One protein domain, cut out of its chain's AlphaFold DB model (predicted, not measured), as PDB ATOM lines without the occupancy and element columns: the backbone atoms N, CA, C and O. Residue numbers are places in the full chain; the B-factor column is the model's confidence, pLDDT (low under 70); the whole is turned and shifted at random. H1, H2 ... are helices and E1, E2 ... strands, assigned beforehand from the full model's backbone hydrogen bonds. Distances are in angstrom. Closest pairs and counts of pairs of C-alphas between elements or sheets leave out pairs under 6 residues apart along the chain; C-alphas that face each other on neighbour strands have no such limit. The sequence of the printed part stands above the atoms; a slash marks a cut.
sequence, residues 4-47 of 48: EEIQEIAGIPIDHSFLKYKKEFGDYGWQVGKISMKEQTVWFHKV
ATOM      1  N   GLU A   4     -51.266 -30.371 -31.535       83.44
ATOM      2  CA  GLU A   4     -51.734 -29.193 -30.786       83.44
ATOM      3  C   GLU A   4     -51.242 -29.172 -29.338       83.44
ATOM      4  O   GLU A   4     -50.675 -28.170 -28.910       83.44
ATOM      5  N   GLU A   5     -51.368 -30.281 -28.601       83.06
ATOM      6  CA  GLU A   5     -50.885 -30.331 -27.215       83.06
ATOM      7  C   GLU A   5     -49.368 -30.142 -27.130       83.06
ATOM      8  O   GLU A   5     -48.870 -29.439 -26.254       83.06
ATOM      9  N   ILE A   6     -48.613 -30.745 -28.054       78.50
ATOM     10  CA  ILE A   6     -47.158 -30.549 -28.102       78.50
ATOM     11  C   ILE A   6     -46.844 -29.089 -28.438       78.50
ATOM     12  O   ILE A   6     -45.894 -28.543 -27.891       78.50
ATOM     13  N   GLN A   7     -47.637 -28.453 -29.299       80.00
ATOM     14  CA  GLN A   7     -47.481 -27.053 -29.677       80.00
ATOM     15  C   GLN A   7     -47.707 -26.109 -28.496       80.00
ATOM     16  O   GLN A   7     -46.939 -25.165 -28.319       80.00
ATOM     17  N   GLU A   8     -48.723 -26.377 -27.674       81.75
ATOM     18  CA  GLU A   8     -48.998 -25.612 -26.455       81.75
ATOM     19  C   GLU A   8     -47.896 -25.798 -25.406       81.75
ATOM     20  O   GLU A   8     -47.477 -24.831 -24.772       81.75
ATOM     21  N   ILE A   9     -47.373 -27.021 -25.254       78.44
ATOM     22  CA  ILE A   9     -46.310 -27.326 -24.283       78.44
ATOM     23  C   ILE A   9     -44.953 -26.775 -24.740       78.44
ATOM     24  O   ILE A   9     -44.207 -26.215 -23.939       78.44
ATOM     25  N   ALA A  10     -44.608 -26.953 -26.016       74.31
ATOM     26  CA  ALA A  10     -43.320 -26.547 -26.573       74.31
ATOM     27  C   ALA A  10     -43.295 -25.068 -26.998       74.31
ATOM     28  O   ALA A  10     -42.219 -24.509 -27.199       74.31
ATOM     29  N   GLY A  11     -44.461 -24.432 -27.165       72.44
ATOM     30  CA  GLY A  11     -44.587 -23.045 -27.620       72.44
ATOM     31  C   GLY A  11     -44.110 -22.809 -29.059       72.44
ATOM     32  O   GLY A  11     -43.924 -21.662 -29.463       72.44
ATOM     33  N   ILE A  12     -43.885 -23.878 -29.829       72.06
ATOM     34  CA  ILE A  12     -43.387 -23.841 -31.208       72.06
ATOM     35  C   ILE A  12     -44.291 -24.667 -32.125       72.06
ATOM     36  O   ILE A  12     -44.713 -25.750 -31.722       72.06
ATOM     37  N   PRO A  13     -44.570 -24.197 -33.356       71.88
ATOM     38  CA  PRO A  13     -45.423 -24.911 -34.295       71.88
ATOM     39  C   PRO A  13     -44.853 -26.282 -34.688       71.88
ATOM     40  O   PRO A  13     -43.663 -26.430 -34.988       71.88
ATOM     41  N   ILE A  14     -45.712 -27.307 -34.660       75.62
ATOM     42  CA  ILE A  14     -45.348 -28.690 -35.003       75.62
ATOM     43  C   ILE A  14     -45.474 -28.866 -36.517       75.62
ATOM     44  O   ILE A  14     -46.466 -29.373 -37.036       75.62
ATOM     45  N   ASP A  15     -44.444 -28.431 -37.234       75.31
ATOM     46  CA  ASP A  15     -44.339 -28.594 -38.685       75.31
ATOM     47  C   ASP A  15     -43.522 -29.837 -39.072       75.31
ATOM     48  O   ASP A  15     -43.044 -30.596 -38.229       75.31
ATOM     49  N   HIS A  16     -43.250 -30.016 -40.368       67.94
ATOM     50  CA  HIS A  16     -42.297 -31.012 -40.882       67.94
ATOM     51  C   HIS A  16     -40.917 -30.957 -40.190       67.94
ATOM     52  O   HIS A  16     -40.188 -31.951 -40.149       67.94
ATOM     53  N   SER A  17     -40.571 -29.807 -39.604       71.56
ATOM     54  CA  SER A  17     -39.377 -29.606 -38.783       71.56
ATOM     55  C   SER A  17     -39.417 -30.340 -37.438       71.56
ATOM     56  O   SER A  17     -38.360 -30.507 -36.838       71.56
ATOM     57  N   PHE A  18     -40.570 -30.836 -36.976       73.12
ATOM     58  CA  PHE A  18     -40.723 -31.588 -35.723       73.12
ATOM     59  C   PHE A  18     -39.762 -32.780 -35.617       73.12
ATOM     60  O   PHE A  18     -39.216 -33.078 -34.556       73.12
ATOM     61  N   LEU A  19     -39.456 -33.417 -36.751       70.38
ATOM     62  CA  LEU A  19     -38.474 -34.499 -36.828       70.38
ATOM     63  C   LEU A  19     -37.051 -34.063 -36.435       70.38
ATOM     64  O   LEU A  19     -36.264 -34.910 -36.013       70.38
ATOM     65  N   LYS A  20     -36.711 -32.771 -36.544       69.81
ATOM     66  CA  LYS A  20     -35.442 -32.220 -36.039       69.81
ATOM     67  C   LYS A  20     -35.454 -32.106 -34.511       69.81
ATOM     68  O   LYS A  20     -34.467 -32.482 -33.885       69.81
ATOM     69  N   TYR A  21     -36.582 -31.698 -33.930       69.69
ATOM     70  CA  TYR A  21     -36.768 -31.539 -32.481       69.69
ATOM     71  C   TYR A  21     -36.780 -32.869 -31.714       69.69
ATOM     72  O   TYR A  21     -36.479 -32.894 -30.526       69.69
ATOM     73  N   LYS A  22     -37.023 -34.008 -32.387       72.12
ATOM     74  CA  LYS A  22     -36.872 -35.366 -31.818       72.12
ATOM     75  C   LYS A  22     -35.596 -35.540 -30.985       72.12
ATOM     76  O   LYS A  22     -35.620 -36.278 -30.004       72.12
ATOM     77  N   LYS A  23     -34.481 -34.945 -31.424       68.81
ATOM     78  CA  LYS A  23     -33.192 -35.068 -30.734       68.81
ATOM     79  C   LYS A  23     -33.179 -34.337 -29.395       68.81
ATOM     80  O   LYS A  23     -32.642 -34.894 -28.451       68.81
ATOM     81  N   GLU A  24     -33.810 -33.169 -29.310       71.44
ATOM     82  CA  GLU A  24     -33.871 -32.382 -28.072       71.44
ATOM     83  C   GLU A  24     -34.676 -33.102 -26.992       71.44
ATOM     84  O   GLU A  24     -34.275 -33.097 -25.838       71.44
ATOM     85  N   PHE A  25     -35.748 -33.821 -27.351       74.88
ATOM     86  CA  PHE A  25     -36.489 -34.634 -26.377       74.88
ATOM     87  C   PHE A  25     -35.610 -35.688 -25.690       74.88
ATOM     88  O   PHE A  25     -35.823 -35.977 -24.511       74.88
ATOM     89  N   GLY A  26     -34.611 -36.224 -26.402       70.81
ATOM     90  CA  GLY A  26     -33.682 -37.210 -25.856       70.81
ATOM     91  C   GLY A  26     -32.900 -36.676 -24.656       70.81
ATOM     92  O   GLY A  26     -32.750 -37.400 -23.675       70.81
ATOM     93  N   ASP A  27     -32.495 -35.404 -24.686       73.62
ATOM     94  CA  ASP A  27     -31.831 -34.732 -23.558       73.62
ATOM     95  C   ASP A  27     -32.756 -34.568 -22.340       73.62
ATOM     96  O   ASP A  27     -32.296 -34.552 -21.200       73.62
ATOM     97  N   TYR A  28     -34.075 -34.521 -22.554       74.50
ATOM     98  CA  TYR A  28     -35.078 -34.494 -21.484       74.50
ATOM     99  C   TYR A  28     -35.471 -35.893 -20.970       74.50
ATOM    100  O   TYR A  28     -36.370 -36.000 -20.132       74.50
ATOM    101  N   GLY A  29     -34.845 -36.970 -21.462       81.25
ATOM    102  CA  GLY A  29     -35.205 -38.348 -21.104       81.25
ATOM    103  C   GLY A  29     -36.471 -38.852 -21.806       81.25
ATOM    104  O   GLY A  29     -37.129 -39.779 -21.329       81.25
ATOM    105  N   TRP A  30     -36.837 -38.247 -22.938       81.56
ATOM    106  CA  TRP A  30     -37.996 -38.636 -23.736       81.56
ATOM    107  C   TRP A  30     -37.587 -38.942 -25.175       81.56
ATOM    108  O   TRP A  30     -36.919 -38.175 -25.851       81.56
ATOM    109  N   GLN A  31     -38.036 -40.064 -25.710       83.00
ATOM    110  CA  GLN A  31     -37.805 -40.444 -27.090       83.00
ATOM    111  C   GLN A  31     -39.112 -40.411 -27.863       83.00
ATOM    112  O   GLN A  31     -40.079 -41.097 -27.533       83.00
ATOM    113  N   VAL A  32     -39.121 -39.649 -28.953       81.12
ATOM    114  CA  VAL A  32     -40.203 -39.719 -29.933       81.12
ATOM    115  C   VAL A  32     -40.144 -41.082 -30.622       81.12
ATOM    116  O   VAL A  32     -39.178 -41.394 -31.328       81.12
ATOM    117  N   GLY A  33     -41.169 -41.894 -30.383       82.81
ATOM    118  CA  GLY A  33     -41.362 -43.197 -31.000       82.81
ATOM    119  C   GLY A  33     -42.091 -43.059 -32.326       82.81
ATOM    120  O   GLY A  33     -41.543 -42.583 -33.322       82.81
ATOM    121  N   LYS A  34     -43.342 -43.513 -32.349       84.69
ATOM    122  CA  LYS A  34     -44.161 -43.528 -33.559       84.69
ATOM    123  C   LYS A  34     -44.884 -42.187 -33.738       84.69
ATOM    124  O   LYS A  34     -45.400 -41.610 -32.784       84.69
ATOM    125  N   ILE A  35     -44.917 -41.704 -34.976       82.94
ATOM    126  CA  ILE A  35     -45.612 -40.476 -35.371       82.94
ATOM    127  C   ILE A  35     -46.676 -40.870 -36.394       82.94
ATOM    128  O   ILE A  35     -46.357 -41.485 -37.414       82.94
ATOM    129  N   SER A  36     -47.933 -40.531 -36.124       84.44
ATOM    130  CA  SER A  36     -49.036 -40.669 -37.072       84.44
ATOM    131  C   SER A  36     -49.383 -39.282 -37.590       84.44
ATOM    132  O   SER A  36     -50.026 -38.502 -36.900       84.44
ATOM    133  N   MET A  37     -48.961 -38.953 -38.813       81.19
ATOM    134  CA  MET A  37     -49.322 -37.665 -39.431       81.19
ATOM    135  C   MET A  37     -50.808 -37.608 -39.806       81.19
ATOM    136  O   MET A  37     -51.393 -36.534 -39.833       81.19
ATOM    137  N   LYS A  38     -51.430 -38.766 -40.065       86.00
ATOM    138  CA  LYS A  38     -52.851 -38.869 -40.422       86.00
ATOM    139  C   LYS A  38     -53.768 -38.552 -39.243       86.00
ATOM    140  O   LYS A  38     -54.812 -37.948 -39.430       86.00
ATOM    141  N   GLU A  39     -53.365 -38.972 -38.048       86.62
ATOM    142  CA  GLU A  39     -54.083 -38.695 -36.799       86.62
ATOM    143  C   GLU A  39     -53.471 -37.516 -36.033       86.62
ATOM    144  O   GLU A  39     -53.948 -37.179 -34.959       86.62
ATOM    145  N   GLN A  40     -52.402 -36.911 -36.569       84.69
ATOM    146  CA  GLN A  40     -51.609 -35.856 -35.930       84.69
ATOM    147  C   GLN A  40     -51.242 -36.191 -34.478       84.69
ATOM    148  O   GLN A  40     -51.348 -35.364 -33.572       84.69
ATOM    149  N   THR A  41     -50.804 -37.430 -34.252       85.38
ATOM    150  CA  THR A  41     -50.411 -37.937 -32.936       85.38
ATOM    151  C   THR A  41     -48.946 -38.336 -32.899       85.38
ATOM    152  O   THR A  41     -48.377 -38.864 -33.860       85.38
ATOM    153  N   VAL A  42     -48.332 -38.099 -31.744       84.38
ATOM    154  CA  VAL A  42     -46.970 -38.511 -31.426       84.38
ATOM    155  C   VAL A  42     -46.989 -39.384 -30.183       84.38
ATOM    156  O   VAL A  42     -47.592 -39.042 -29.154       84.38
ATOM    157  N   TRP A  43     -46.299 -40.513 -30.288       85.62
ATOM    158  CA  TRP A  43     -45.974 -41.364 -29.161       85.62
ATOM    159  C   TRP A  43     -44.602 -41.005 -28.613       85.62
ATOM    160  O   TRP A  43     -43.604 -41.016 -29.335       85.62
ATOM    161  N   PHE A  44     -44.570 -40.719 -27.319       82.62
ATOM    162  CA  PHE A  44     -43.353 -40.497 -26.560       82.62
ATOM    163  C   PHE A  44     -43.095 -41.719 -25.686       82.62
ATOM    164  O   PHE A  44     -44.012 -42.257 -25.065       82.62
ATOM    165  N   HIS A  45     -41.844 -42.149 -25.644       84.69
ATOM    166  CA  HIS A  45     -41.349 -43.164 -24.730       84.69
ATOM    167  C   HIS A  45     -40.412 -42.481 -23.753       84.69
ATOM    168  O   HIS A  45     -39.596 -41.662 -24.163       84.69
ATOM    169  N   LYS A  46     -40.513 -42.798 -22.469       83.88
ATOM    170  CA  LYS A  46     -39.500 -42.365 -21.518       83.88
ATOM    171  C   LYS A  46     -38.254 -43.220 -21.745       83.88
ATOM    172  O   LYS A  46     -38.377 -44.442 -21.838       83.88
ATOM    173  N   VAL A  47     -37.106 -42.579 -21.916       75.94
ATOM    174  CA  VAL A  47     -35.817 -43.270 -21.950       75.94
ATOM    175  C   VAL A  47     -35.382 -43.378 -20.495       75.94
ATOM    176  O   VAL A  47     -35.231 -42.352 -19.835       75.94
TER     177      VAL A  47
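This is residues 4 to 47 of the 48 residues of an uncharacterized protein of bacterium 0.1xD8-82 (UniProt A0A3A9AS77). A two-stranded hairpin, E1 and E2, has helix H2 packed over it, mostly by E1, while short helix H1 lies near E2, apart from H2. The printed part has 44 residues, with two named helices and two named strands that follow along the chain as H1, H2, E1, E2; the sheet E1 - E2 is antiparallel and the class is mixed, helices and strands. It is compact, with a radius of gyration of the C-alphas of 10.0 A and spans of 25 by 20 by 17 A.

Find C-alpha 4 at (-51.734, -29.193, -30.786), where H1, residues 4 to 10, begins. H2, residues 18 to 27, runs 15.4 A. E1, residues 30 to 36, runs 17.4 A; E2, residues 41 to 46, runs 16.4 A to C-alpha 46 at (-39.500, -42.365, -21.518).

In the hairpin of E1 and E2, at 155 degrees, find N 31 and O 45 within hydrogen-bond range at 2.7 A. H2 comes closest to E1 at the C-alphas of Lys 22 and Val 32, 5.8 A. H1 and E2 are near each other; H1 and E1 are apart. Every O i to N i+4 pair is within range in H1; H2 has 2 of 6, and 5 of 7 O i to N i+3 pairs.

The C-alphas of Asp 27 and Lys 38 are farthest apart, 27.3 A. The printed part has no cut and no long link. Residues 16, 20 to 21 and 23 have pLDDT under 70.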